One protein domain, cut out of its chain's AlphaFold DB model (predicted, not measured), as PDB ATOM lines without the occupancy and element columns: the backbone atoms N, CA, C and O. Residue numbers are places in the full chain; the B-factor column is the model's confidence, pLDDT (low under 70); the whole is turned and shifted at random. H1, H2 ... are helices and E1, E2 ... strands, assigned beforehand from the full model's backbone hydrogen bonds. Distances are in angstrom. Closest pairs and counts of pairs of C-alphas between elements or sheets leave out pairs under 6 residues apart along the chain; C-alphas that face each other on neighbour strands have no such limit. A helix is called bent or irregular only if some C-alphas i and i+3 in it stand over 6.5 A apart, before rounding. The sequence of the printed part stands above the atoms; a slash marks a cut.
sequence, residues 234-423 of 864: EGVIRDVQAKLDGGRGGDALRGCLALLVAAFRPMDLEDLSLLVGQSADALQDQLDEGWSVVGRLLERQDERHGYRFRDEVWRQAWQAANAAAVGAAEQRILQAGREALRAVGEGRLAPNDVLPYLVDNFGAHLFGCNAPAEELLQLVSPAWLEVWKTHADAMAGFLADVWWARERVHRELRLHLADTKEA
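AT A GLANCE: This is residues 234 to 423 of the 864 residues of an uncharacterized protein of Polyangium sp. SDU3-1 (UniProt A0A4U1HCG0). Two helical lobes sit one after the other along the longest axis, joined by the long helix H6: in the first lobe H1, H3, H4, H5 and a small hairpin of strands, E1 and E2, gather round H2, and in the second H7 to H10 pack together with the later part of H6. H7 and H10 run side by side, and beyond H10 residues 416 to 422 stick out as a tail. The printed part has 190 residues, with named elements in the order H1, H2, H3, H4, E1, E2, H5, H6, H7, H8, H9, H10; the class is mostly helix, and the one sheet, E1 - E2, is antiparallel. The whole is compact, with a radius of gyration of the C-alphas of 18.6 A, and its outline is elongated, spanning 59 by 38 by 24 A.

IN THESE COORDINATES: Find C-alpha 234 at (-96.869, -19.587, 42.583); there H1 begins, residues 234 to 246, 18.6 A long. H2 follows at residues 250 to 262, 18.3 A, then H3 at 269 to 276, 10.4 A, and H4 at 280 to 294, 17.2 A. Read on to the short strands E1, residues 298 to 300, 6.8 A, and E2, residues 307 to 309, 7.2 A. H5 spans residues 312 to 321, 14.2 A. Look next at C-alpha 323, (-99.061, -7.860, 50.880), from which H6 runs 33.1 A to residue 345. H7 is residues 356 to 368, 18.8 A; H8 is residues 373 to 376, 5.3 A; H9 is residues 382 to 388, 9.8 A. H10, residues 394 to 415, covers 32.7 A and ends at C-alpha 415, (-100.506, 21.895, 48.871). H4 and H7 are irregular: C-alphas 289 and 292 are 7.5 A apart, and C-alphas 360 and 363 are 7.8 A apart.

HOW THE PARTS SIT: Start at the hub, H2, which touches five helices. It touches H6 about perpendicular, at 79 degrees, through residues 325 to 330 of H6 alone; the closest C-alphas are those of Ala 258 and Val 326, 4.6 A. H3 touches H2 at 76 degrees, with C-alphas 255 and 276 closest at 6.0 A, and H4 touches it at 86 degrees, with C-alphas 253 and 287 closest at 7.1 A. H5 touches residues 258 to 261 of H2 alone, closest at C-alphas 261 and 315, 5.8 A. H1 and H2 touch only at the corner by their link, with C-alphas 244 and 250 closest at 4.3 A. In the hairpin E1 and E2, look for N 299 and O 308 at 2.8 A, and N 308 and O 299 at 3.2 A, within hydrogen-bond range. Farther along H6, residues 330 to 337 touch H7, closest at C-alphas 337 and 358, 5.9 A, and residues 341 to 345 touch H9, closest at C-alphas 345 and 383, 5.3 A. H10 touches H7 at a shallow tilt of 14 degrees, the same way, closest at C-alphas 363 and 401, 5.4 A. H8 touches H10, closest at C-alphas 376 and 405, 4.9 A. H1 and H10 are apart. In H1, H2, H3, H5, H6 and H9 every O i to N i+4 pair is within hydrogen-bond range; in H4 it is 9 of 11, in H7 7 of 9, in H10 17 of 18, and H8 is too short for such a pair.

THE WHOLE: The two C-alphas farthest apart, those of Glu 289 and Asp 419, are 62.7 A from each other. The printed part has no cut, and no link is long. Residues 416 to 422 stand free. The mean pLDDT of the printed part is 91.5; residues 302 to 305, between E1 and E2, and residue 392, between H9 and H10, are under 70.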
ATOM      1  N   GLU A 234     -95.704 -19.571  41.704       84.31
ATOM      2  CA  GLU A 234     -96.869 -19.587  42.583       84.31
ATOM      3  C   GLU A 234     -96.943 -20.869  43.417       84.31
ATOM      4  O   GLU A 234     -97.209 -20.812  44.619       84.31
ATOM      5  N   GLY A 235     -96.677 -22.030  42.818       88.69
ATOM      6  CA  GLY A 235     -96.623 -23.302  43.528       88.69
ATOM      7  C   GLY A 235     -95.480 -23.382  44.529       88.69
ATOM      8  O   GLY A 235     -95.680 -23.892  45.631       88.69
ATOM      9  N   VAL A 236     -94.306 -22.829  44.207       90.88
ATOM     10  CA  VAL A 236     -93.185 -22.717  45.147       90.88
ATOM     11  C   VAL A 236     -93.552 -21.806  46.313       90.88
ATOM     12  O   VAL A 236     -93.329 -22.197  47.457       90.88
ATOM     13  N   ILE A 237     -94.143 -20.635  46.059       92.25
ATOM     14  CA  ILE A 237     -94.591 -19.709  47.108       92.25
ATOM     15  C   ILE A 237     -95.628 -20.392  48.008       92.25
ATOM     16  O   ILE A 237     -95.481 -20.371  49.230       92.25
ATOM     17  N   ARG A 238     -96.616 -21.078  47.420       93.25
ATOM     18  CA  ARG A 238     -97.659 -21.818  48.148       93.25
ATOM     19  C   ARG A 238     -97.083 -22.957  48.995       93.25
ATOM     20  O   ARG A 238     -97.493 -23.136  50.138       93.25
ATOM     21  N   ASP A 239     -96.127 -23.714  48.459       93.38
ATOM     22  CA  ASP A 239     -95.442 -24.794  49.181       93.38
ATOM     23  C   ASP A 239     -94.575 -24.253  50.326       93.38
ATOM     24  O   ASP A 239     -94.594 -24.803  51.427       93.38
ATOM     25  N   VAL A 240     -93.854 -23.149  50.106       94.06
ATOM     26  CA  VAL A 240     -93.101 -22.466  51.168       94.06
ATOM     27  C   VAL A 240     -94.053 -21.994  52.268       94.06
ATOM     28  O   VAL A 240     -93.808 -22.294  53.433       94.06
ATOM     29  N   GLN A 241     -95.163 -21.336  51.927       93.62
ATOM     30  CA  GLN A 241     -96.165 -20.897  52.904       93.62
ATOM     31  C   GLN A 241     -96.731 -22.068  53.716       93.62
ATOM     32  O   GLN A 241     -96.703 -22.018  54.944       93.62
ATOM     33  N   ALA A 242     -97.148 -23.152  53.053       93.12
ATOM     34  CA  ALA A 242     -97.693 -24.334  53.719       93.12
ATOM     35  C   ALA A 242     -96.677 -25.006  54.661       93.12
ATOM     36  O   ALA A 242     -97.035 -25.477  55.743       93.12
ATOM     37  N   LYS A 243     -95.394 -25.036  54.280       93.62
ATOM     38  CA  LYS A 243     -94.315 -25.555  55.135       93.62
ATOM     39  C   LYS A 243     -94.034 -24.651  56.330       93.62
ATOM     40  O   LYS A 243     -93.755 -25.165  57.410       93.62
ATOM     41  N   LEU A 244     -94.139 -23.334  56.158       93.25
ATOM     42  CA  LEU A 244     -94.026 -22.384  57.263       93.25
ATOM     43  C   LEU A 244     -95.222 -22.493  58.223       93.25
ATOM     44  O   LEU A 244     -95.015 -22.436  59.428       93.25
ATOM     45  N   ASP A 245     -96.441 -22.744  57.733       90.50
ATOM     46  CA  ASP A 245     -97.621 -22.971  58.587       90.50
ATOM     47  C   ASP A 245     -97.491 -24.192  59.509       90.50
ATOM     48  O   ASP A 245     -97.998 -24.184  60.630       90.50
ATOM     49  N   GLY A 246     -96.822 -25.252  59.045       83.69
ATOM     50  CA  GLY A 246     -96.635 -26.489  59.808       83.69
ATOM     51  C   GLY A 246     -95.331 -26.572  60.614       83.69
ATOM     52  O   GLY A 246     -95.143 -27.537  61.356       83.69
ATOM     53  N   GLY A 247     -94.416 -25.614  60.442       82.25
ATOM     54  CA  GLY A 247     -93.049 -25.667  60.966       82.25
ATOM     55  C   GLY A 247     -92.859 -24.940  62.300       82.25
ATOM     56  O   GLY A 247     -93.476 -23.910  62.574       82.25
ATOM     57  N   ARG A 248     -91.937 -25.437  63.136       80.06
ATOM     58  CA  ARG A 248     -91.452 -24.686  64.308       80.06
ATOM     59  C   ARG A 248     -90.732 -23.419  63.815       80.06
ATOM     60  O   ARG A 248     -89.917 -23.503  62.908       80.06
ATOM     61  N   GLY A 249     -91.053 -22.254  64.385       85.62
ATOM     62  CA  GLY A 249     -90.460 -20.968  63.973       85.62
ATOM     63  C   GLY A 249     -91.042 -20.359  62.687       85.62
ATOM     64  O   GLY A 249     -90.568 -19.319  62.233       85.62
ATOM     65  N   GLY A 250     -92.091 -20.955  62.106       90.94
ATOM     66  CA  GLY A 250     -92.669 -20.508  60.834       90.94
ATOM     67  C   GLY A 250     -93.088 -19.034  60.794       90.94
ATOM     68  O   GLY A 250     -92.864 -18.356  59.793       90.94
ATOM     69  N   ASP A 251     -93.625 -18.506  61.896       91.88
ATOM     70  CA  ASP A 251     -94.037 -17.101  61.988       91.88
ATOM     71  C   ASP A 251     -92.853 -16.126  61.971       91.88
ATOM     72  O   ASP A 251     -92.937 -15.072  61.339       91.88
ATOM     73  N   ALA A 252     -91.733 -16.484  62.601       93.19
ATOM     74  CA  ALA A 252     -90.520 -15.670  62.593       93.19
ATOM     75  C   ALA A 252     -89.880 -15.645  61.201       93.19
ATOM     76  O   ALA A 252     -89.516 -14.580  60.704       93.19
ATOM     77  N   LEU A 253     -89.823 -16.799  60.531       95.19
ATOM     78  CA  LEU A 253     -89.326 -16.918  59.159       95.19
ATOM     79  C   LEU A 253     -90.218 -16.171  58.158       95.19
ATOM     80  O   LEU A 253     -89.710 -15.496  57.263       95.19
ATOM     81  N   ARG A 254     -91.547 -16.210  58.335       94.94
ATOM     82  CA  ARG A 254     -92.474 -15.338  57.594       94.94
ATOM     83  C   ARG A 254     -92.210 -13.863  57.861       94.94
ATOM     84  O   ARG A 254     -92.242 -13.066  56.925       94.94
ATOM     85  N   GLY A 255     -91.953 -13.511  59.120       95.25
ATOM     86  CA  GLY A 255     -91.541 -12.171  59.526       95.25
ATOM     87  C   GLY A 255     -90.289 -11.714  58.780       95.25
ATOM     88  O   GLY A 255     -90.308 -10.636  58.193       95.25
ATOM     89  N   CYS A 256     -89.260 -12.565  58.713       96.00
ATOM     90  CA  CYS A 256     -88.026 -12.300  57.971       96.00
ATOM     91  C   CYS A 256     -88.287 -12.104  56.477       96.00
ATOM     92  O   CYS A 256     -87.840 -11.115  55.909       96.00
ATOM     93  N   LEU A 257     -89.053 -12.995  55.839       96.75
ATOM     94  CA  LEU A 257     -89.395 -12.855  54.420       96.75
ATOM     95  C   LEU A 257     -90.141 -11.542  54.149       96.75
ATOM     96  O   LEU A 257     -89.829 -10.846  53.188       96.75
ATOM     97  N   ALA A 258     -91.094 -11.172  55.008       96.69
ATOM     98  CA  ALA A 258     -91.821  -9.913  54.883       96.69
ATOM     99  C   ALA A 258     -90.910  -8.684  55.068       96.69
ATOM    100  O   ALA A 258     -91.034  -7.728  54.305       96.69
ATOM    101  N   LEU A 259     -89.979  -8.723  56.032       96.50
ATOM    102  CA  LEU A 259     -88.974  -7.673  56.242       96.50
ATOM    103  C   LEU A 259     -88.037  -7.542  55.038       96.50
ATOM    104  O   LEU A 259     -87.841  -6.439  54.551       96.50
ATOM    105  N   LEU A 260     -87.538  -8.653  54.495       95.25
ATOM    106  CA  LEU A 260     -86.651  -8.658  53.328       95.25
ATOM    107  C   LEU A 260     -87.345  -8.195  52.039       95.25
ATOM    108  O   LEU A 260     -86.686  -7.662  51.149       95.25
ATOM    109  N   VAL A 261     -88.669  -8.362  51.917       94.25
ATOM    110  CA  VAL A 261     -89.432  -7.735  50.823       94.25
ATOM    111  C   VAL A 261     -89.505  -6.222  51.007       94.25
ATOM    112  O   VAL A 261     -89.337  -5.485  50.032       94.25
ATOM    113  N   ALA A 262     -89.770  -5.776  52.237       93.50
ATOM    114  CA  ALA A 262     -89.835  -4.369  52.614       93.50
ATOM    115  C   ALA A 262     -88.453  -3.695  52.635       93.50
ATOM    116  O   ALA A 262     -88.371  -2.475  52.597       93.50
ATOM    117  N   ALA A 263     -87.356  -4.444  52.660       93.06
ATOM    118  CA  ALA A 263     -86.032  -3.866  52.793       93.06
ATOM    119  C   ALA A 263     -85.585  -3.096  51.534       93.06
ATOM    120  O   ALA A 263     -85.985  -3.420  50.411       93.06
ATOM    121  N   PHE A 264     -84.760  -2.061  51.698       91.00
ATOM    122  CA  PHE A 264     -84.086  -1.374  50.581       91.00
ATOM    123  C   PHE A 264     -82.682  -1.915  50.297       91.00
ATOM    124  O   PHE A 264     -82.100  -1.562  49.273       91.00
ATOM    125  N   ARG A 265     -82.172  -2.785  51.174       88.75
ATOM    126  CA  ARG A 265     -80.896  -3.493  51.060       88.75
ATOM    127  C   ARG A 265     -80.952  -4.829  51.820       88.75
ATOM    128  O   ARG A 265     -81.897  -5.024  52.589       88.75
ATOM    129  N   PRO A 266     -79.970  -5.733  51.656       90.31
ATOM    130  CA  PRO A 266     -79.852  -6.915  52.510       90.31
ATOM    131  C   PRO A 266     -79.840  -6.553  54.001       90.31
ATOM    132  O   PRO A 266     -79.279  -5.529  54.389       90.31
ATOM    133  N   MET A 267     -80.458  -7.398  54.825       91.94
ATOM    134  CA  MET A 267     -80.452  -7.258  56.287       91.94
ATOM    135  C   MET A 267     -79.588  -8.350  56.896       91.94
ATOM    136  O   MET A 267     -79.678  -9.509  56.475       91.94
ATOM    137  N   ASP A 268     -78.772  -8.008  57.886       91.50
ATOM    138  CA  ASP A 268     -78.027  -9.017  58.628       91.50
ATOM    139  C   ASP A 268     -78.913  -9.745  59.659       91.50
ATOM    140  O   ASP A 268     -80.127  -9.532  59.762       91.50
ATOM    141  N   LEU A 269     -78.320 -10.703  60.375       91.94
ATOM    142  CA  LEU A 269     -79.040 -11.470  61.388       91.94
ATOM    143  C   LEU A 269     -79.479 -10.593  62.569       91.94
ATOM    144  O   LEU A 269     -80.544 -10.839  63.137       91.94
ATOM    145  N   GLU A 270     -78.669  -9.609  62.951       91.50
ATOM    146  CA  GLU A 270     -78.930  -8.741  64.094       91.50
ATOM    147  C   GLU A 270     -80.134  -7.840  63.803       91.50
ATOM    148  O   GLU A 270     -81.104  -7.858  64.573       91.50
ATOM    149  N   ASP A 271     -80.146  -7.202  62.629       92.88
ATOM    150  CA  ASP A 271     -81.261  -6.422  62.090       92.88
ATOM    151  C   ASP A 271     -82.568  -7.233  62.093       92.88
ATOM    152  O   ASP A 271     -83.592  -6.807  62.642       92.88
ATOM    153  N   LEU A 272     -82.540  -8.434  61.496       94.62
ATOM    154  CA  LEU A 272     -83.714  -9.302  61.407       94.62
ATOM    155  C   LEU A 272     -84.196  -9.746  62.791       94.62
ATOM    156  O   LEU A 272     -85.401  -9.748  63.047       94.62
ATOM    157  N   SER A 273     -83.277 -10.108  63.689       94.12
ATOM    158  CA  SER A 273     -83.621 -10.599  65.025       94.12
ATOM    159  C   SER A 273     -84.361  -9.542  65.840       94.12
ATOM    160  O   SER A 273     -85.441  -9.821  66.373       94.12
ATOM    161  N   LEU A 274     -83.872  -8.299  65.832       92.62
ATOM    162  CA  LEU A 274     -84.505  -7.204  66.557       92.62
ATOM    163  C   LEU A 274     -85.883  -6.866  65.970       92.62
ATOM    164  O   LEU A 274     -86.851  -6.720  66.718       92.62
ATOM    165  N   LEU A 275     -85.996  -6.785  64.639       94.81
ATOM    166  CA  LEU A 275     -87.240  -6.413  63.954       94.81
ATOM    167  C   LEU A 275     -88.325  -7.499  64.035       94.81
ATOM    168  O   LEU A 275     -89.521  -7.188  64.007       94.81
ATOM    169  N   VAL A 276     -87.931  -8.769  64.149       94.88
ATOM    170  CA  VAL A 276     -88.843  -9.892  64.430       94.88
ATOM    171  C   VAL A 276     -89.159 -10.004  65.929       94.88
ATOM    172  O   VAL A 276     -90.193 -10.568  66.294       94.88
ATOM    173  N   GLY A 277     -88.322  -9.433  66.799       93.12
ATOM    174  CA  GLY A 277     -88.486  -9.459  68.253       93.12
ATOM    175  C   GLY A 277     -87.987 -10.754  68.898       93.12
ATOM    176  O   GLY A 277     -88.619 -11.265  69.823       93.12
ATOM    177  N   GLN A 278     -86.881 -11.311  68.398       94.19
ATOM    178  CA  GLN A 278     -86.228 -12.517  68.919       94.19
ATOM    179  C   GLN A 278     -84.730 -12.281  69.144       94.19
ATOM    180  O   GLN A 278     -84.167 -11.317  68.637       94.19
ATOM    181  N   SER A 279     -84.067 -13.156  69.907       94.38
ATOM    182  CA  SER A 279     -82.602 -13.127  69.978       94.38
ATOM    183  C   SER A 279     -81.990 -13.623  68.667       94.38
ATOM    184  O   SER A 279     -82.558 -14.500  68.010       94.38
ATOM    185  N   ALA A 280     -80.812 -13.099  68.317       92.75
ATOM    186  CA  ALA A 280     -80.060 -13.528  67.139       92.75
ATOM    187  C   ALA A 280     -79.840 -15.050  67.123       92.75
ATOM    188  O   ALA A 280     -80.131 -15.681  66.113       92.75
ATOM    189  N   ASP A 281     -79.458 -15.651  68.256       94.00
ATOM    190  CA  ASP A 281     -79.278 -17.107  68.385       94.00
ATOM    191  C   ASP A 281     -80.565 -17.888  68.077       94.00
ATOM    192  O   ASP A 281     -80.554 -18.846  67.309       94.00
ATOM    193  N   ALA A 282     -81.706 -17.456  68.628       94.56
ATOM    194  CA  ALA A 282     -82.975 -18.149  68.422       94.56
ATOM    195  C   ALA A 282     -83.462 -18.036  66.973       94.56
ATOM    196  O   ALA A 282     -84.070 -18.974  66.452       94.56
ATOM    197  N   LEU A 283     -83.219 -16.889  66.332       94.50
ATOM    198  CA  LEU A 283     -83.546 -16.699  64.926       94.50
ATOM    199  C   LEU A 283     -82.590 -17.485  64.018       94.50
ATOM    200  O   LEU A 283     -83.037 -18.072  63.036       94.50
ATOM    201  N   GLN A 284     -81.303 -17.533  64.357       93.56
ATOM    202  CA  GLN A 284     -80.292 -18.308  63.644       93.56
ATOM    203  C   GLN A 284     -80.630 -19.801  63.657       93.56
ATOM    204  O   GLN A 284     -80.655 -20.412  62.590       93.56
ATOM    205  N   ASP A 285     -80.989 -20.357  64.818       93.75
ATOM    206  CA  ASP A 285     -81.430 -21.752  64.942       93.75
ATOM    207  C   ASP A 285     -82.637 -22.040  64.030       93.75
ATOM    208  O   ASP A 285     -82.676 -23.041  63.313       93.75
ATOM    209  N   GLN A 286     -83.615 -21.128  63.994       94.31
ATOM    210  CA  GLN A 286     -84.797 -21.260  63.134       94.31
ATOM    211  C   GLN A 286     -84.462 -21.123  61.645       94.31
ATOM    212  O   GLN A 286     -85.056 -21.815  60.818       94.31
ATOM    213  N   LEU A 287     -83.528 -20.240  61.288       92.50
ATOM    214  CA  LEU A 287     -83.038 -20.097  59.921       92.50
ATOM    215  C   LEU A 287     -82.284 -21.345  59.481       92.50
ATOM    216  O   LEU A 287     -82.514 -21.793  58.364       92.50
ATOM    217  N   ASP A 288     -81.456 -21.937  60.338       92.44
ATOM    218  CA  ASP A 288     -80.694 -23.144  60.019       92.44
ATOM    219  C   ASP A 288     -81.607 -24.377  59.889       92.44
ATOM    220  O   ASP A 288     -81.476 -25.138  58.926       92.44
ATOM    221  N   GLU A 289     -82.603 -24.538  60.770       92.12
ATOM    222  CA  GLU A 289     -83.634 -25.582  60.646       92.12
ATOM    223  C   GLU A 289     -84.533 -25.364  59.410       92.12
ATOM    224  O   GLU A 289     -84.866 -26.305  58.678       92.12
ATOM    225  N   GLY A 290     -84.921 -24.112  59.153       92.25
ATOM    226  CA  GLY A 290     -85.845 -23.710  58.092       92.25
ATOM    227  C   GLY A 290     -85.201 -23.454  56.726       92.25
ATOM    228  O   GLY A 290     -85.931 -23.251  55.749       92.25
ATOM    229  N   TRP A 291     -83.868 -23.477  56.610       93.19
ATOM    230  CA  TRP A 291     -83.147 -23.039  55.405       93.19
ATOM    231  C   TRP A 291     -83.524 -23.843  54.164       93.19
ATOM    232  O   TRP A 291     -83.645 -23.296  53.073       93.19
ATOM    233  N   SER A 292     -83.781 -25.144  54.315       91.69
ATOM    234  CA  SER A 292     -84.231 -25.992  53.200       91.69
ATOM    235  C   SER A 292     -85.558 -25.524  52.575       91.69
ATOM    236  O   SER A 292     -85.836 -25.818  51.411       91.69
ATOM    237  N   VAL A 293     -86.365 -24.774  53.333       92.88
ATOM    238  CA  VAL A 293     -87.636 -24.188  52.902       92.88
ATOM    239  C   VAL A 293     -87.410 -22.778  52.363       92.88
ATOM    240  O   VAL A 293     -87.663 -22.528  51.184       92.88
ATOM    241  N   VAL A 294     -86.910 -21.862  53.201       93.50
ATOM    242  CA  VAL A 294     -86.787 -20.435  52.845       93.50
ATOM    243  C   VAL A 294     -85.617 -20.153  51.912       93.50
ATOM    244  O   VAL A 294     -85.703 -19.267  51.070       93.50
ATOM    245  N   GLY A 295     -84.564 -20.965  51.972       91.62
ATOM    246  CA  GLY A 295     -83.404 -20.889  51.091       91.62
ATOM    247  C   GLY A 295     -83.729 -21.217  49.638       91.62
ATOM    248  O   GLY A 295     -82.855 -21.085  48.800       91.62
ATOM    249  N   ARG A 296     -84.964 -21.611  49.301       91.31
ATOM    250  CA  ARG A 296     -85.452 -21.653  47.910       91.31
ATOM    251  C   ARG A 296     -85.742 -20.262  47.348       91.31
ATOM    252  O   ARG A 296     -85.644 -20.075  46.142       91.31
ATOM    253  N   LEU A 297     -86.101 -19.323  48.222       92.88
ATOM    254  CA  LEU A 297     -86.402 -17.927  47.897       92.88
ATOM    255  C   LEU A 297     -85.227 -17.009  48.239       92.88
ATOM    256  O   LEU A 297     -85.006 -16.009  47.560       92.88
ATOM    257  N   LEU A 298     -84.483 -17.356  49.292       93.19
ATOM    258  CA  LEU A 298     -83.416 -16.548  49.863       93.19
ATOM    259  C   LEU A 298     -82.020 -17.046  49.491       93.19
ATOM    260  O   LEU A 298     -81.795 -18.225  49.197       93.19
ATOM    261  N   GLU A 299     -81.084 -16.113  49.539       90.19
ATOM    262  CA  GLU A 299     -79.649 -16.325  49.480       90.19
ATOM    263  C   GLU A 299     -79.018 -15.757  50.758       90.19
ATOM    264  O   GLU A 299     -79.396 -14.679  51.225       90.19
ATOM    265  N   ARG A 300     -78.072 -16.510  51.331       87.50
ATOM    266  CA  ARG A 300     -77.145 -16.008  52.348       87.50
ATOM    267  C   ARG A 300     -75.965 -15.435  51.586       87.50
ATOM    268  O   ARG A 300     -75.302 -16.193  50.879       87.50
ATOM    269  N   GLN A 301     -75.719 -14.139  51.714       75.38
ATOM    270  CA  GLN A 301     -74.395 -13.642  51.379       75.38
ATOM    271  C   GLN A 301     -73.420 -14.005  52.506       75.38
ATOM    272  O   GLN A 301     -73.832 -14.488  53.564       75.38
ATOM    273  N   ASP A 302     -72.125 -13.824  52.257       68.00
ATOM    274  CA  ASP A 302     -71.042 -14.002  53.224       68.00
ATOM    275  C   ASP A 302     -71.414 -13.403  54.596       68.00
ATOM    276  O   ASP A 302     -72.220 -12.476  54.659       68.00
ATOM    277  N   GLU A 303     -70.788 -13.861  55.689       53.41
ATOM    278  CA  GLU A 303     -71.143 -13.519  57.090       53.41
ATOM    279  C   GLU A 303     -71.327 -12.012  57.394       53.41
ATOM    280  O   GLU A 303     -71.918 -11.664  58.409       53.41
ATOM    281  N   ARG A 304     -70.851 -11.114  56.519       53.00
ATOM    282  CA  ARG A 304     -70.953  -9.648  56.627       53.00
ATOM    283  C   ARG A 304     -72.084  -8.984  55.826       53.00
ATOM    284  O   ARG A 304     -72.326  -7.805  56.040       53.00
ATOM    285  N   HIS A 305     -72.732  -9.678  54.891       62.47
ATOM    286  CA  HIS A 305     -73.605  -9.057  53.877       62.47
ATOM    287  C   HIS A 305     -75.082  -9.490  53.963       62.47
ATOM    288  O   HIS A 305     -75.905  -9.074  53.150       62.47
ATOM    289  N   GLY A 306     -75.430 -10.300  54.966       84.50
ATOM    290  CA  GLY A 306     -76.814 -10.569  55.353       84.50
ATOM    291  C   GLY A 306     -77.619 -11.473  54.411       84.50
ATOM    292  O   GLY A 306     -77.093 -12.253  53.614       84.50
ATOM    293  N   TYR A 307     -78.939 -11.402  54.561       91.69
ATOM    294  CA  TYR A 307     -79.931 -12.196  53.844       91.69
ATOM    295  C   TYR A 307     -80.629 -11.345  52.784       91.69
ATOM    296  O   TYR A 307     -80.965 -10.184  53.019       91.69
ATOM    297  N   ARG A 308     -80.903 -11.939  51.619       91.75
ATOM    298  CA  ARG A 308     -81.658 -11.299  50.529       91.75
ATOM    299  C   ARG A 308     -82.440 -12.321  49.712       91.75
ATOM    300  O   ARG A 308     -82.179 -13.519  49.792       91.75
ATOM    301  N   PHE A 309     -83.379 -11.857  48.893       92.19
ATOM    302  CA  PHE A 309     -84.011 -12.713  47.886       92.19
ATOM    303  C   PHE A 309     -83.017 -13.079  46.775       92.19
ATOM    304  O   PHE A 309     -82.206 -12.255  46.353       92.19
ATOM    305  N   ARG A 310     -83.103 -14.316  46.276       87.62
ATOM    306  CA  ARG A 310     -82.256 -14.823  45.179       87.62
ATOM    307  C   ARG A 310     -82.453 -14.070  43.875       87.62
ATOM    308  O   ARG A 310     -81.501 -13.870  43.136       87.62
ATOM    309  N   ASP A 311     -83.697 -13.700  43.599       82.75
ATOM    310  CA  ASP A 311     -84.102 -12.975  42.403       82.75
ATOM    311  C   ASP A 311     -85.272 -12.057  42.770       82.75
ATOM    312  O   ASP A 311     -86.050 -12.335  43.692       82.75
ATOM    313  N   GLU A 312     -85.387 -10.961  42.042       82.12
ATOM    314  CA  GLU A 312     -86.447  -9.978  42.189       82.12
ATOM    315  C   GLU A 312     -87.830 -10.573  41.890       82.12
ATOM    316  O   GLU A 312     -88.804 -10.238  42.565       82.12
ATOM    317  N   VAL A 313     -87.909 -11.547  40.979       81.69
ATOM    318  CA  VAL A 313     -89.149 -12.278  40.677       81.69
ATOM    319  C   VAL A 313     -89.706 -12.974  41.925       81.69
ATOM    320  O   VAL A 313     -90.906 -12.903  42.195       81.69
ATOM    321  N   TRP A 314     -88.844 -13.589  42.744       87.88
ATOM    322  CA  TRP A 314     -89.262 -14.232  43.996       87.88
ATOM    323  C   TRP A 314     -89.731 -13.218  45.039       87.88
ATOM    324  O   TRP A 314     -90.711 -13.475  45.742       87.88
ATOM    325  N   ARG A 315     -89.053 -12.066  45.128       90.12
ATOM    326  CA  ARG A 315     -89.421 -10.972  46.039       90.12
ATOM    327  C   ARG A 315     -90.815 -10.440  45.708       90.12
ATOM    328  O   ARG A 315     -91.663 -10.346  46.594       90.12
ATOM    329  N   GLN A 316     -91.064 -10.149  44.432       85.62
ATOM    330  CA  GLN A 316     -92.342  -9.631  43.942       85.62
ATOM    331  C   GLN A 316     -93.475 -10.649  44.081       85.62
ATOM    332  O   GLN A 316     -94.551 -10.301  44.565       85.62
ATOM    333  N   ALA A 317     -93.231 -11.918  43.740       87.50
ATOM    334  CA  ALA A 317     -94.223 -12.976  43.918       87.50
ATOM    335  C   ALA A 317     -94.597 -13.161  45.397       87.50
ATOM    336  O   ALA A 317     -95.779 -13.274  45.737       87.50
ATOM    337  N   TRP A 318     -93.611 -13.117  46.302       92.69
ATOM    338  CA  TRP A 318     -93.879 -13.142  47.740       92.69
ATOM    339  C   TRP A 318     -94.666 -11.910  48.194       92.69
ATOM    340  O   TRP A 318     -95.610 -12.056  48.972       92.69
ATOM    341  N   GLN A 319     -94.323 -10.716  47.698       91.75
ATOM    342  CA  GLN A 319     -95.039  -9.473  47.993       91.75
ATOM    343  C   GLN A 319     -96.510  -9.552  47.579       91.75
ATOM    344  O   GLN A 319     -97.383  -9.249  48.390       91.75
ATOM    345  N   ALA A 320     -96.785  -9.995  46.351       88.94
ATOM    346  CA  ALA A 320     -98.140 -10.142  45.831       88.94
ATOM    347  C   ALA A 320     -98.962 -11.131  46.674       88.94
ATOM    348  O   ALA A 320    -100.101 -10.841  47.039       88.94
ATOM    349  N   ALA A 321     -98.363 -12.259  47.063       91.31
ATOM    350  CA  ALA A 321     -99.026 -13.273  47.882       91.31
ATOM    351  C   ALA A 321     -99.177 -12.885  49.370       91.31
ATOM    352  O   ALA A 321    -100.007 -13.467  50.068       91.31
ATOM    353  N   ASN A 322     -98.383 -11.933  49.880       93.75
ATOM    354  CA  ASN A 322     -98.287 -11.622  51.315       93.75
ATOM    355  C   ASN A 322     -98.350 -10.114  51.621       93.75
ATOM    356  O   ASN A 322     -97.778  -9.660  52.616       93.75
ATOM    357  N   ALA A 323     -99.057  -9.326  50.805       92.69
ATOM    358  CA  ALA A 323     -99.061  -7.860  50.880       92.69
ATOM    359  C   ALA A 323     -99.364  -7.304  52.287       92.69
ATOM    360  O   ALA A 323     -98.695  -6.381  52.745       92.69
ATOM    361  N   ALA A 324    -100.313  -7.903  53.015       93.75
ATOM    362  CA  ALA A 324    -100.642  -7.489  54.382       93.75
ATOM    363  C   ALA A 324     -99.485  -7.718  55.374       93.75
ATOM    364  O   ALA A 324     -99.221  -6.870  56.225       93.75
ATOM    365  N   ALA A 325     -98.768  -8.842  55.259       94.38
ATOM    366  CA  ALA A 325     -97.621  -9.142  56.114       94.38
ATOM    367  C   ALA A 325     -96.429  -8.229  55.799       94.38
ATOM    368  O   ALA A 325     -95.740  -7.794  56.721       94.38
ATOM    369  N   VAL A 326     -96.222  -7.902  54.519       94.81
ATOM    370  CA  VAL A 326     -95.213  -6.930  54.070       94.81
ATOM    371  C   VAL A 326     -95.539  -5.534  54.596       94.81
ATOM    372  O   VAL A 326     -94.676  -4.894  55.186       94.81
ATOM    373  N   GLY A 327     -96.795  -5.089  54.495       94.19
ATOM    374  CA  GLY A 327     -97.232  -3.819  55.081       94.19
ATOM    375  C   GLY A 327     -97.028  -3.769  56.600       94.19
ATOM    376  O   GLY A 327     -96.574  -2.761  57.133       94.19
ATOM    377  N   ALA A 328     -97.286  -4.873  57.310       95.25
ATOM    378  CA  ALA A 328     -96.988  -4.969  58.739       95.25
ATOM    379  C   ALA A 328     -95.477  -4.929  59.031       95.25
ATOM    380  O   ALA A 328     -95.071  -4.359  60.042       95.25
ATOM    381  N   ALA A 329     -94.643  -5.516  58.170       96.12
ATOM    382  CA  ALA A 329     -93.188  -5.468  58.294       96.12
ATOM    383  C   ALA A 329     -92.638  -4.047  58.081       96.12
ATOM    384  O   ALA A 329     -91.852  -3.587  58.904       96.12
ATOM    385  N   GLU A 330     -93.130  -3.323  57.075       95.56
ATOM    386  CA  GLU A 330     -92.826  -1.901  56.852       95.56
ATOM    387  C   GLU A 330     -93.155  -1.063  58.103       95.56
ATOM    388  O   GLU A 330     -92.332  -0.288  58.586       95.56
ATOM    389  N   GLN A 331     -94.330  -1.280  58.708       96.00
ATOM    390  CA  GLN A 331     -94.711  -0.591  59.946       96.00
ATOM    391  C   GLN A 331     -93.815  -0.949  61.138       96.00
ATOM    392  O   GLN A 331     -93.571  -0.090  61.985       96.00
ATOM    393  N   ARG A 332     -93.296  -2.184  61.217       96.31
ATOM    394  CA  ARG A 332     -92.310  -2.556  62.248       96.31
ATOM    395  C   ARG A 332     -90.995  -1.810  62.061       96.31
ATOM    396  O   ARG A 332     -90.475  -1.311  63.053       96.31
ATOM    397  N   ILE A 333     -90.499  -1.687  60.826       97.06
ATOM    398  CA  ILE A 333     -89.285  -0.912  60.521       97.06
ATOM    399  C   ILE A 333     -89.475   0.546  60.950       97.06
ATOM    400  O   ILE A 333     -88.664   1.079  61.705       97.06
ATOM    401  N   LEU A 334     -90.591   1.168  60.552       97.19
ATOM    402  CA  LEU A 334     -90.911   2.545  60.933       97.19
ATOM    403  C   LEU A 334     -91.021   2.712  62.454       97.19
ATOM    404  O   LEU A 334     -90.492   3.667  63.019       97.19
ATOM    405  N   GLN A 335     -91.684   1.781  63.142       96.75
ATOM    406  CA  GLN A 335     -91.821   1.822  64.597       96.75
ATOM    407  C   GLN A 335     -90.474   1.659  65.312       96.75
ATOM    408  O   GLN A 335     -90.229   2.355  66.298       96.75
ATOM    409  N   ALA A 336     -89.612   0.767  64.821       96.56
ATOM    410  CA  ALA A 336     -88.274   0.562  65.360       96.56
ATOM    411  C   ALA A 336     -87.403   1.813  65.174       96.56
ATOM    412  O   ALA A 336     -86.783   2.258  66.137       96.56
ATOM    413  N   GLY A 337     -87.435   2.440  63.992       96.69
ATOM    414  CA  GLY A 337     -86.734   3.702  63.732       96.69
ATOM    415  C   GLY A 337     -87.196   4.841  64.645       96.69
ATOM    416  O   GLY A 337     -86.371   5.515  65.261       96.69
ATOM    417  N   ARG A 338     -88.516   5.003  64.833       96.75
ATOM    418  CA  ARG A 338     -89.083   6.002  65.762       96.75
ATOM    419  C   ARG A 338     -88.627   5.788  67.203       96.75
ATOM    420  O   ARG A 338     -88.304   6.753  67.892       96.75
ATOM    421  N   GLU A 339     -88.654   4.543  67.682       96.62
ATOM    422  CA  GLU A 339     -88.231   4.237  69.052       96.62
ATOM    423  C   GLU A 339     -86.721   4.411  69.222       96.62
ATOM    424  O   GLU A 339     -86.310   4.965  70.236       96.62
ATOM    425  N   ALA A 340     -85.912   4.025  68.230       95.94
ATOM    426  CA  ALA A 340     -84.469   4.243  68.246       95.94
ATOM    427  C   ALA A 340     -84.134   5.740  68.313       95.94
ATOM    428  O   ALA A 340     -83.423   6.163  69.222       95.94
ATOM    429  N   LEU A 341     -84.718   6.559  67.432       96.19
ATOM    430  CA  LEU A 341     -84.526   8.011  67.428       96.19
ATOM    431  C   LEU A 341     -84.933   8.646  68.766       96.19
ATOM    432  O   LEU A 341     -84.187   9.447  69.331       96.19
ATOM    433  N   ARG A 342     -86.093   8.255  69.309       96.44
ATOM    434  CA  ARG A 342     -86.555   8.715  70.626       96.44
ATOM    435  C   ARG A 342     -85.593   8.295  71.737       96.44
ATOM    436  O   ARG A 342     -85.234   9.120  72.572       96.44
ATOM    437  N   ALA A 343     -85.178   7.031  71.759       96.81
ATOM    438  CA  ALA A 343     -84.297   6.494  72.787       96.81
ATOM    439  C   ALA A 343     -82.915   7.160  72.758       96.81
ATOM    440  O   ALA A 343     -82.380   7.453  73.824       96.81
ATOM    441  N   VAL A 344     -82.369   7.463  71.576       96.38
ATOM    442  CA  VAL A 344     -81.118   8.225  71.439       96.38
ATOM    443  C   VAL A 344     -81.302   9.667  71.914       96.38
ATOM    444  O   VAL A 344     -80.518  10.140  72.733       96.38
ATOM    445  N   GLY A 345     -82.376  10.346  71.495       93.56
ATOM    446  CA  GLY A 345     -82.678  11.710  71.948       93.56
ATOM    447  C   GLY A 345     -82.872  11.835  73.467       93.56
ATOM    448  O   GLY A 345     -82.545  12.865  74.052       93.56
ATOM    449  N   GLU A 346     -83.358  10.777  74.118       95.81
ATOM    450  CA  GLU A 346     -83.525  10.683  75.574       95.81
ATOM    451  C   GLU A 346     -82.283  10.133  76.305       95.81
ATOM    452  O   GLU A 346     -82.292  10.028  77.533       95.81
ATOM    453  N   GLY A 347     -81.222   9.751  75.583       95.31
ATOM    454  CA  GLY A 347     -80.012   9.141  76.149       95.31
ATOM    455  C   GLY A 347     -80.208   7.722  76.706       95.31
ATOM    456  O   GLY A 347     -79.393   7.257  77.502       95.31
ATOM    457  N   ARG A 348     -81.292   7.032  76.325       96.94
ATOM    458  CA  ARG A 348     -81.584   5.628  76.679       96.94
ATOM    459  C   ARG A 348     -80.873   4.612  75.784       96.94
ATOM    460  O   ARG A 348     -80.746   3.461  76.190       96.94
ATOM    461  N   LEU A 349     -80.459   5.022  74.588       96.38
ATOM    462  CA  LEU A 349     -79.722   4.211  73.619       96.38
ATOM    463  C   LEU A 349     -78.476   4.990  73.191       96.38
ATOM    464  O   LEU A 349     -78.582   6.187  72.914       96.38
ATOM    465  N   ALA A 350     -77.302   4.352  73.172       96.00
ATOM    466  CA  ALA A 350     -76.100   5.028  72.696       96.00
ATOM    467  C   ALA A 350     -76.149   5.172  71.164       96.00
ATOM    468  O   ALA A 350     -76.698   4.297  70.493       96.00
ATOM    469  N   PRO A 351     -75.545   6.224  70.583       94.19
ATOM    470  CA  PRO A 351     -75.537   6.411  69.133       94.19
ATOM    471  C   PRO A 351     -74.992   5.210  68.335       94.19
ATOM    472  O   PRO A 351     -75.554   4.874  67.299       94.19
ATOM    473  N   ASN A 352     -73.965   4.522  68.853       94.19
ATOM    474  CA  ASN A 352     -73.374   3.322  68.234       94.19
ATOM    475  C   ASN A 352     -74.261   2.066  68.327       94.19
ATOM    476  O   ASN A 352     -73.968   1.081  67.659       94.19
ATOM    477  N   ASP A 353     -75.293   2.075  69.177       93.88
ATOM    478  CA  ASP A 353     -76.156   0.911  69.428       93.88
ATOM    479  C   ASP A 353     -77.414   0.920  68.534       93.88
ATOM    480  O   ASP A 353     -78.275   0.045  68.644       93.88
ATOM    481  N   VAL A 354     -77.570   1.930  67.671       94.31
ATOM    482  CA  VAL A 354     -78.651   1.961  66.680       94.31
ATOM    483  C   VAL A 354     -78.332   0.973  65.561       94.31
ATOM    484  O   VAL A 354     -77.228   0.979  65.023       94.31
ATOM    485  N   LEU A 355     -79.322   0.157  65.179       92.38
ATOM    486  CA  LEU A 355     -79.174  -0.815  64.096       92.38
ATOM    487  C   LEU A 355     -78.672  -0.159  62.801       92.38
ATOM    488  O   LEU A 355     -79.338   0.769  62.318       92.38
ATOM    489  N   PRO A 356     -77.608  -0.689  62.169       90.38
ATOM    490  CA  PRO A 356     -77.071  -0.130  60.935       90.38
ATOM    491  C   PRO A 356     -78.102  -0.015  59.814       90.38
ATOM    492  O   PRO A 356     -78.133   0.979  59.087       90.38
ATOM    493  N   TYR A 357     -79.004  -0.993  59.680       92.25
ATOM    494  CA  TYR A 357     -80.079  -0.896  58.695       92.25
ATOM    495  C   TYR A 357     -80.979   0.324  58.921       92.25
ATOM    496  O   TYR A 357     -81.351   0.994  57.956       92.25
ATOM    497  N   LEU A 358     -81.341   0.622  60.174       94.69
ATOM    498  CA  LEU A 358     -82.203   1.762  60.484       94.69
ATOM    499  C   LEU A 358     -81.493   3.084  60.209       94.69
ATOM    500  O   LEU A 358     -82.123   3.971  59.643       94.69
ATOM    501  N   VAL A 359     -80.206   3.200  60.547       93.31
ATOM    502  CA  VAL A 359     -79.423   4.407  60.239       93.31
ATOM    503  C   VAL A 359     -79.457   4.686  58.738       93.31
ATOM    504  O   VAL A 359     -79.853   5.770  58.328       93.31
ATOM    505  N   ASP A 360     -79.172   3.678  57.915       89.62
ATOM    506  CA  ASP A 360     -79.060   3.860  56.466       89.62
ATOM    507  C   ASP A 360     -80.397   4.026  55.722       89.62
ATOM    508  O   ASP A 360     -80.417   4.572  54.618       89.62
ATOM    509  N   ASN A 361     -81.513   3.527  56.270       92.44
ATOM    510  CA  ASN A 361     -82.758   3.373  55.503       92.44
ATOM    511  C   ASN A 361     -83.995   4.018  56.140       92.44
ATOM    512  O   ASN A 361     -85.033   4.098  55.478       92.44
ATOM    513  N   PHE A 362     -83.948   4.464  57.399       95.31
ATOM    514  CA  PHE A 362     -85.151   4.949  58.084       95.31
ATOM    515  C   PHE A 362     -85.758   6.193  57.413       95.31
ATOM    516  O   PHE A 362     -86.972   6.223  57.194       95.31
ATOM    517  N   GLY A 363     -84.940   7.164  56.992       94.50
ATOM    518  CA  GLY A 363     -85.411   8.325  56.228       94.50
ATOM    519  C   GLY A 363     -86.059   7.948  54.895       94.50
ATOM    520  O   GLY A 363     -87.142   8.442  54.574       94.50
ATOM    521  N   ALA A 364     -85.476   6.992  54.167       91.94
ATOM    522  CA  ALA A 364     -86.042   6.478  52.920       91.94
ATOM    523  C   ALA A 364     -87.392   5.769  53.134       91.94
ATOM    524  O   ALA A 364     -88.319   5.954  52.344       91.94
ATOM    525  N   HIS A 365     -87.537   5.003  54.221       94.44
ATOM    526  CA  HIS A 365     -88.809   4.380  54.599       94.44
ATOM    527  C   HIS A 365     -89.885   5.421  54.926       94.44
ATOM    528  O   HIS A 365     -91.006   5.320  54.426       94.44
ATOM    529  N   LEU A 366     -89.551   6.451  55.712       95.44
ATOM    530  CA  LEU A 366     -90.469   7.559  56.003       95.44
ATOM    531  C   LEU A 366     -90.897   8.285  54.724       95.44
ATOM    532  O   LEU A 366     -92.082   8.538  54.497       95.44
ATOM    533  N   PHE A 367     -89.939   8.593  53.856       91.69
ATOM    534  CA  PHE A 367     -90.221   9.282  52.607       91.69
ATOM    535  C   PHE A 367     -91.099   8.436  51.673       91.69
ATOM    536  O   PHE A 367     -92.108   8.927  51.154       91.69
ATOM    537  N   GLY A 368     -90.752   7.155  51.505       88.19
ATOM    538  CA  GLY A 368     -91.449   6.200  50.646       88.19
ATOM    539  C   GLY A 368     -92.870   5.874  51.109       88.19
ATOM    540  O   GLY A 368     -93.759   5.717  50.274       88.19
ATOM    541  N   CYS A 369     -93.125   5.846  52.423       90.44
ATOM    542  CA  CYS A 369     -94.466   5.631  52.978       90.44
ATOM    543  C   CYS A 369     -95.327   6.904  53.024       90.44
ATOM    544  O   CYS A 369     -96.446   6.889  53.540       90.44
ATOM    545  N   ASN A 370     -94.827   7.999  52.448       90.50
ATOM    546  CA  ASN A 370     -95.498   9.284  52.410       90.50
ATOM    547  C   ASN A 370     -95.734   9.906  53.801       90.50
ATOM    548  O   ASN A 370     -96.750  10.576  54.002       90.50
ATOM    549  N   ALA A 371     -94.794   9.715  54.737       94.62
ATOM    550  CA  ALA A 371     -94.840  10.320  56.066       94.62
ATOM    551  C   ALA A 371     -94.918  11.861  56.000       94.62
ATOM    552  O   ALA A 371     -94.372  12.470  55.071       94.62
ATOM    553  N   PRO A 372     -95.601  12.513  56.957       95.62
ATOM    554  CA  PRO A 372     -95.691  13.969  56.995       95.62
ATOM    555  C   PRO A 372     -94.327  14.613  57.282       95.62
ATOM    556  O   PRO A 372     -93.468  14.016  57.933       95.62
ATOM    557  N   ALA A 373     -94.150  15.866  56.861       96.19
ATOM    558  CA  ALA A 373     -92.930  16.652  57.054       96.19
ATOM    559  C   ALA A 373     -92.467  16.663  58.512       96.19
ATOM    560  O   ALA A 373     -91.283  16.502  58.783       96.19
ATOM    561  N   GLU A 374     -93.405  16.796  59.453       96.00
ATOM    562  CA  GLU A 374     -93.128  16.789  60.892       96.00
ATOM    563  C   GLU A 374     -92.392  15.526  61.357       96.00
ATOM    564  O   GLU A 374     -91.569  15.597  62.264       96.00
ATOM    565  N   GLU A 375     -92.655  14.381  60.729       96.44
ATOM    566  CA  GLU A 375     -92.014  13.120  61.082       96.44
ATOM    567  C   GLU A 375     -90.586  13.037  60.530       96.44
ATOM    568  O   GLU A 375     -89.664  12.726  61.282       96.44
ATOM    569  N   LEU A 376     -90.376  13.396  59.257       97.06
ATOM    570  CA  LEU A 376     -89.026  13.447  58.679       97.06
ATOM    571  C   LEU A 376     -88.147  14.511  59.349       97.06
ATOM    572  O   LEU A 376     -86.954  14.295  59.533       97.06
ATOM    573  N   LEU A 377     -88.722  15.636  59.779       96.69
ATOM    574  CA  LEU A 377     -87.986  16.691  60.480       96.69
ATOM    575  C   LEU A 377     -87.419  16.238  61.836       96.69
ATOM    576  O   LEU A 377     -86.506  16.888  62.342       96.69
ATOM    577  N   GLN A 378     -87.891  15.124  62.411       96.50
ATOM    578  CA  GLN A 378     -87.275  14.546  63.614       96.50
ATOM    579  C   GLN A 378     -85.859  14.010  63.333       96.50
ATOM    580  O   GLN A 378     -85.012  14.020  64.231       96.50
ATOM    581  N   LEU A 379     -85.581  13.604  62.087       96.44
ATOM    582  CA  LEU A 379     -84.244  13.209  61.632       96.44
ATOM    583  C   LEU A 379     -83.295  14.407  61.537       96.44
ATOM    584  O   LEU A 379     -82.090  14.256  61.696       96.44
ATOM    585  N   VAL A 380     -83.830  15.621  61.373       95.25
ATOM    586  CA  VAL A 380     -83.063  16.875  61.405       95.25
ATOM    587  C   VAL A 380     -82.840  17.300  62.864       95.25
ATOM    588  O   VAL A 380     -83.277  18.366  63.314       95.25
ATOM    589  N   SER A 381     -82.171  16.437  63.636       92.56
ATOM    590  CA  SER A 381     -81.824  16.663  65.044       92.56
ATOM    591  C   SER A 381     -80.349  16.357  65.363       92.56
ATOM    592  O   SER A 381     -79.760  15.475  64.734       92.56
ATOM    593  N   PRO A 382     -79.744  17.030  66.366       90.38
ATOM    594  CA  PRO A 382     -78.373  16.732  66.782       90.38
ATOM    595  C   PRO A 382     -78.200  15.282  67.245       90.38
ATOM    596  O   PRO A 382     -77.189  14.661  66.954       90.38
ATOM    597  N   ALA A 383     -79.211  14.716  67.914       91.81
ATOM    598  CA  ALA A 383     -79.184  13.329  68.370       91.81
ATOM    599  C   ALA A 383     -79.033  12.340  67.203       91.81
ATOM    600  O   ALA A 383     -78.252  11.398  67.298       91.81
ATOM    601  N   TRP A 384     -79.738  12.571  66.091       95.00
ATOM    602  CA  TRP A 384     -79.615  11.731  64.900       95.00
ATOM    603  C   TRP A 384     -78.295  11.954  64.151       95.00
ATOM    604  O   TRP A 384     -77.695  11.003  63.660       95.00
ATOM    605  N   LEU A 385     -77.786  13.190  64.126       92.38
ATOM    606  CA  LEU A 385     -76.446  13.470  63.610       92.38
ATOM    607  C   LEU A 385     -75.362  12.709  64.396       92.38
ATOM    608  O   LEU A 385     -74.442  12.165  63.789       92.38
ATOM    609  N   GLU A 386     -75.476  12.626  65.725       91.12
ATOM    610  CA  GLU A 386     -74.551  11.834  66.545       91.12
ATOM    611  C   GLU A 386     -74.608  10.340  66.216       91.12
ATOM    612  O   GLU A 386     -73.569   9.694  66.260       91.12
ATOM    613  N   VAL A 387     -75.771   9.792  65.839       94.19
ATOM    614  CA  VAL A 387     -75.881   8.412  65.323       94.19
ATOM    615  C   VAL A 387     -75.108   8.274  64.018       94.19
ATOM    616  O   VAL A 387     -74.280   7.375  63.882       94.19
ATOM    617  N   TRP A 388     -75.311   9.195  63.079       92.88
ATOM    618  CA  TRP A 388     -74.631   9.158  61.788       92.88
ATOM    619  C   TRP A 388     -73.108   9.262  61.902       92.88
ATOM    620  O   TRP A 388     -72.417   8.528  61.204       92.88
ATOM    621  N   LYS A 389     -72.561  10.071  62.821       89.88
ATOM    622  CA  LYS A 389     -71.102  10.198  63.064       89.88
ATOM    623  C   LYS A 389     -70.387   8.872  63.366       89.88
ATOM    624  O   LYS A 389     -69.163   8.805  63.296       89.88
ATOM    625  N   THR A 390     -71.136   7.828  63.702       90.00
ATOM    626  CA  THR A 390     -70.635   6.489  64.042       90.00
ATOM    627  C   THR A 390     -70.529   5.558  62.826       90.00
ATOM    628  O   THR A 390     -69.964   4.471  62.936       90.00
ATOM    629  N   HIS A 391     -71.065   5.972  61.672       85.62
ATOM    630  CA  HIS A 391     -71.223   5.164  60.460       85.62
ATOM    631  C   HIS A 391     -70.231   5.538  59.344       85.62
ATOM    632  O   HIS A 391     -69.753   6.667  59.258       85.62
ATOM    633  N   ALA A 392     -69.945   4.581  58.449       68.56
ATOM    634  CA  ALA A 392     -68.900   4.680  57.416       68.56
ATOM    635  C   ALA A 392     -69.158   5.726  56.305       68.56
ATOM    636  O   ALA A 392     -68.227   6.067  55.588       68.56
ATOM    637  N   ASP A 393     -70.371   6.284  56.219       73.38
ATOM    638  CA  ASP A 393     -70.768   7.373  55.305       73.38
ATOM    639  C   ASP A 393     -71.493   8.507  56.061       73.38
ATOM    640  O   ASP A 393     -72.430   9.127  55.547       73.38
ATOM    641  N   ALA A 394     -71.073   8.744  57.312       79.50
ATOM    642  CA  ALA A 394     -71.727   9.595  58.307       79.50
ATOM    643  C   ALA A 394     -72.418  10.840  57.733       79.50
ATOM    644  O   ALA A 394     -73.628  11.027  57.866       79.50
ATOM    645  N   MET A 395     -71.639  11.695  57.068       84.94
ATOM    646  CA  MET A 395     -72.119  13.011  56.672       84.94
ATOM    647  C   MET A 395     -73.045  12.964  55.458       84.94
ATOM    648  O   MET A 395     -74.097  13.599  55.460       84.94
ATOM    649  N   ALA A 396     -72.699  12.172  54.441       82.69
ATOM    650  CA  ALA A 396     -73.512  12.032  53.236       82.69
ATOM    651  C   ALA A 396     -74.871  11.376  53.532       82.69
ATOM    652  O   ALA A 396     -75.879  11.723  52.920       82.69
ATOM    653  N   GLY A 397     -74.911  10.430  54.475       88.12
ATOM    654  CA  GLY A 397     -76.153   9.818  54.942       88.12
ATOM    655  C   GLY A 397     -77.059  10.774  55.704       88.12
ATOM    656  O   GLY A 397     -78.222  10.926  55.338       88.12
ATOM    657  N   PHE A 398     -76.513  11.505  56.677       92.25
ATOM    658  CA  PHE A 398     -77.288  12.519  57.392       92.25
ATOM    659  C   PHE A 398     -77.835  13.601  56.448       92.25
ATOM    660  O   PHE A 398     -78.993  14.001  56.550       92.25
ATOM    661  N   LEU A 399     -77.029  14.055  55.483       90.06
ATOM    662  CA  LEU A 399     -77.462  15.033  54.483       90.06
ATOM    663  C   LEU A 399     -78.576  14.494  53.570       90.06
ATOM    664  O   LEU A 399     -79.435  15.271  53.153       90.06
ATOM    665  N   ALA A 400     -78.619  13.185  53.298       89.06
ATOM    666  CA  ALA A 400     -79.738  12.564  52.589       89.06
ATOM    667  C   ALA A 400     -81.039  12.610  53.415       89.06
ATOM    668  O   ALA A 400     -82.088  12.956  52.871       89.06
ATOM    669  N   ASP A 401     -80.969  12.370  54.731       93.75
ATOM    670  CA  ASP A 401     -82.121  12.517  55.634       93.75
ATOM    671  C   ASP A 401     -82.644  13.961  55.676       93.75
ATOM    672  O   ASP A 401     -83.853  14.199  55.580       93.75
ATOM    673  N   VAL A 402     -81.737  14.943  55.755       93.38
ATOM    674  CA  VAL A 402     -82.083  16.374  55.689       93.38
ATOM    675  C   VAL A 402     -82.725  16.719  54.343       93.38
ATOM    676  O   VAL A 402     -83.717  17.453  54.300       93.38
ATOM    677  N   TRP A 403     -82.204  16.166  53.247       90.25
ATOM    678  CA  TRP A 403     -82.756  16.363  51.911       90.25
ATOM    679  C   TRP A 403     -84.177  15.799  51.787       90.25
ATOM    680  O   TRP A 403     -85.074  16.521  51.352       90.25
ATOM    681  N   TRP A 404     -84.430  14.567  52.246       91.56
ATOM    682  CA  TRP A 404     -85.776  13.978  52.231       91.56
ATOM    683  C   TRP A 404     -86.768  14.785  53.072       91.56
ATOM    684  O   TRP A 404     -87.913  14.984  52.651       91.56
ATOM    685  N   ALA A 405     -86.342  15.284  54.238       94.75
ATOM    686  CA  ALA A 405     -87.163  16.159  55.070       94.75
ATOM    687  C   ALA A 405     -87.515  17.466  54.341       94.75
ATOM    688  O   ALA A 405     -88.685  17.854  54.301       94.75
ATOM    689  N   ARG A 406     -86.533  18.115  53.704       93.31
ATOM    690  CA  ARG A 406     -86.741  19.347  52.929       93.31
ATOM    691  C   ARG A 406     -87.657  19.126  51.727       93.31
ATOM    692  O   ARG A 406     -88.599  19.891  51.535       93.31
ATOM    693  N   GLU A 407     -87.446  18.059  50.965       89.94
ATOM    694  CA  GLU A 407     -88.279  17.721  49.808       89.94
ATOM    695  C   GLU A 407     -89.728  17.433  50.233       89.94
ATOM    696  O   GLU A 407     -90.683  17.900  49.604       89.94
ATOM    697  N   ARG A 408     -89.924  16.743  51.364       93.75
ATOM    698  CA  ARG A 408     -91.256  16.566  51.956       93.75
ATOM    699  C   ARG A 408     -91.905  17.905  52.308       93.75
ATOM    700  O   ARG A 408     -93.064  18.127  51.954       93.75
ATOM    701  N   VAL A 409     -91.165  18.793  52.971       95.56
ATOM    702  CA  VAL A 409     -91.626  20.145  53.314       95.56
ATOM    703  C   VAL A 409     -92.038  20.916  52.058       95.56
ATOM    704  O   VAL A 409     -93.099  21.537  52.044       95.56
ATOM    705  N   HIS A 410     -91.249  20.851  50.983       92.69
ATOM    706  CA  HIS A 410     -91.547  21.528  49.718       92.69
ATOM    707  C   HIS A 410     -92.794  20.964  49.034       92.69
ATOM    708  O   HIS A 410     -93.598  21.730  48.498       92.69
ATOM    709  N   ARG A 411     -92.997  19.640  49.064       91.25
ATOM    710  CA  ARG A 411     -94.229  19.002  48.566       91.25
ATOM    711  C   ARG A 411     -95.456  19.461  49.345       91.25
ATOM    712  O   ARG A 411     -96.446  19.840  48.730       91.25
ATOM    713  N   GLU A 412     -95.384  19.492  50.673       94.94
ATOM    714  CA  GLU A 412     -96.487  19.979  51.509       94.94
ATOM    715  C   GLU A 412     -96.744  21.477  51.323       94.94
ATOM    716  O   GLU A 412     -97.898  21.904  51.277       94.94
ATOM    717  N   LEU A 413     -95.699  22.287  51.131       94.50
ATOM    718  CA  LEU A 413     -95.843  23.726  50.903       94.50
ATOM    719  C   LEU A 413     -96.668  24.013  49.638       94.50
ATOM    720  O   LEU A 413     -97.539  24.885  49.655       94.50
ATOM    721  N   ARG A 414     -96.465  23.216  48.578       92.25
ATOM    722  CA  ARG A 414     -97.238  23.277  47.323       92.25
ATOM    723  C   ARG A 414     -98.714  22.892  47.488       92.25
ATOM    724  O   ARG A 414     -99.520  23.255  46.639       92.25
ATOM    725  N   LEU A 415     -99.100  22.214  48.572       93.19
ATOM    726  CA  LEU A 415    -100.506  21.895  48.871       93.19
ATOM    727  C   LEU A 415    -101.243  23.048  49.572       93.19
ATOM    728  O   LEU A 415    -102.474  23.076  49.599       93.19
ATOM    729  N   HIS A 416    -100.518  24.026  50.120       93.44
ATOM    730  CA  HIS A 416    -101.080  25.116  50.917       93.44
ATOM    731  C   HIS A 416    -101.111  26.453  50.165       93.44
ATOM    732  O   HIS A 416    -100.735  27.480  50.719       93.44
ATOM    733  N   LEU A 417    -101.595  26.478  48.919       92.38
ATOM    734  CA  LEU A 417    -101.647  27.706  48.101       92.38
ATOM    735  C   LEU A 417    -102.829  28.638  48.425       92.38
ATOM    736  O   LEU A 417    -102.799  29.815  48.074       92.38
ATOM    737  N   ALA A 418    -103.862  28.135  49.105       89.88
ATOM    738  CA  ALA A 418    -105.066  28.909  49.407       89.88
ATOM    739  C   ALA A 418    -104.779  30.117  50.319       89.88
ATOM    740  O   ALA A 418    -103.985  30.032  51.259       89.88
ATOM    741  N   ASP A 419    -105.482  31.230  50.101       87.44
ATOM    742  CA  ASP A 419    -105.376  32.426  50.943       87.44
ATOM    743  C   ASP A 419    -106.308  32.344  52.168       87.44
ATOM    744  O   ASP A 419    -107.273  33.089  52.328       87.44
ATOM    745  N   THR A 420    -106.068  31.343  53.019       92.44
ATOM    746  CA  THR A 420    -106.765  31.180  54.302       92.44
ATOM    747  C   THR A 420    -105.787  31.342  55.459       92.44
ATOM    748  O   THR A 420    -104.593  31.067  55.336       92.44
ATOM    749  N   LYS A 421    -106.290  31.743  56.632       90.88
ATOM    750  CA  LYS A 421    -105.467  31.863  57.848       90.88
ATOM    751  C   LYS A 421    -104.785  30.540  58.223       90.88
ATOM    752  O   LYS A 421    -103.650  30.543  58.689       90.88
ATOM    753  N   GLU A 422    -105.477  29.423  58.018       93.31
ATOM    754  CA  GLU A 422    -104.951  28.080  58.275       93.31
ATOM    755  C   GLU A 422    -103.824  27.721  57.303       93.31
ATOM    756  O   GLU A 422    -102.748  27.322  57.747       93.31
ATOM    757  N   ALA A 423    -104.021  27.955  56.001       92.56
ATOM    758  CA  ALA A 423    -102.989  27.731  54.995       92.56
ATOM    759  C   ALA A 423    -101.771  28.640  55.221       92.56
ATOM    760  O   ALA A 423    -100.646  28.164  55.143       92.56
TER     761      ALA A 423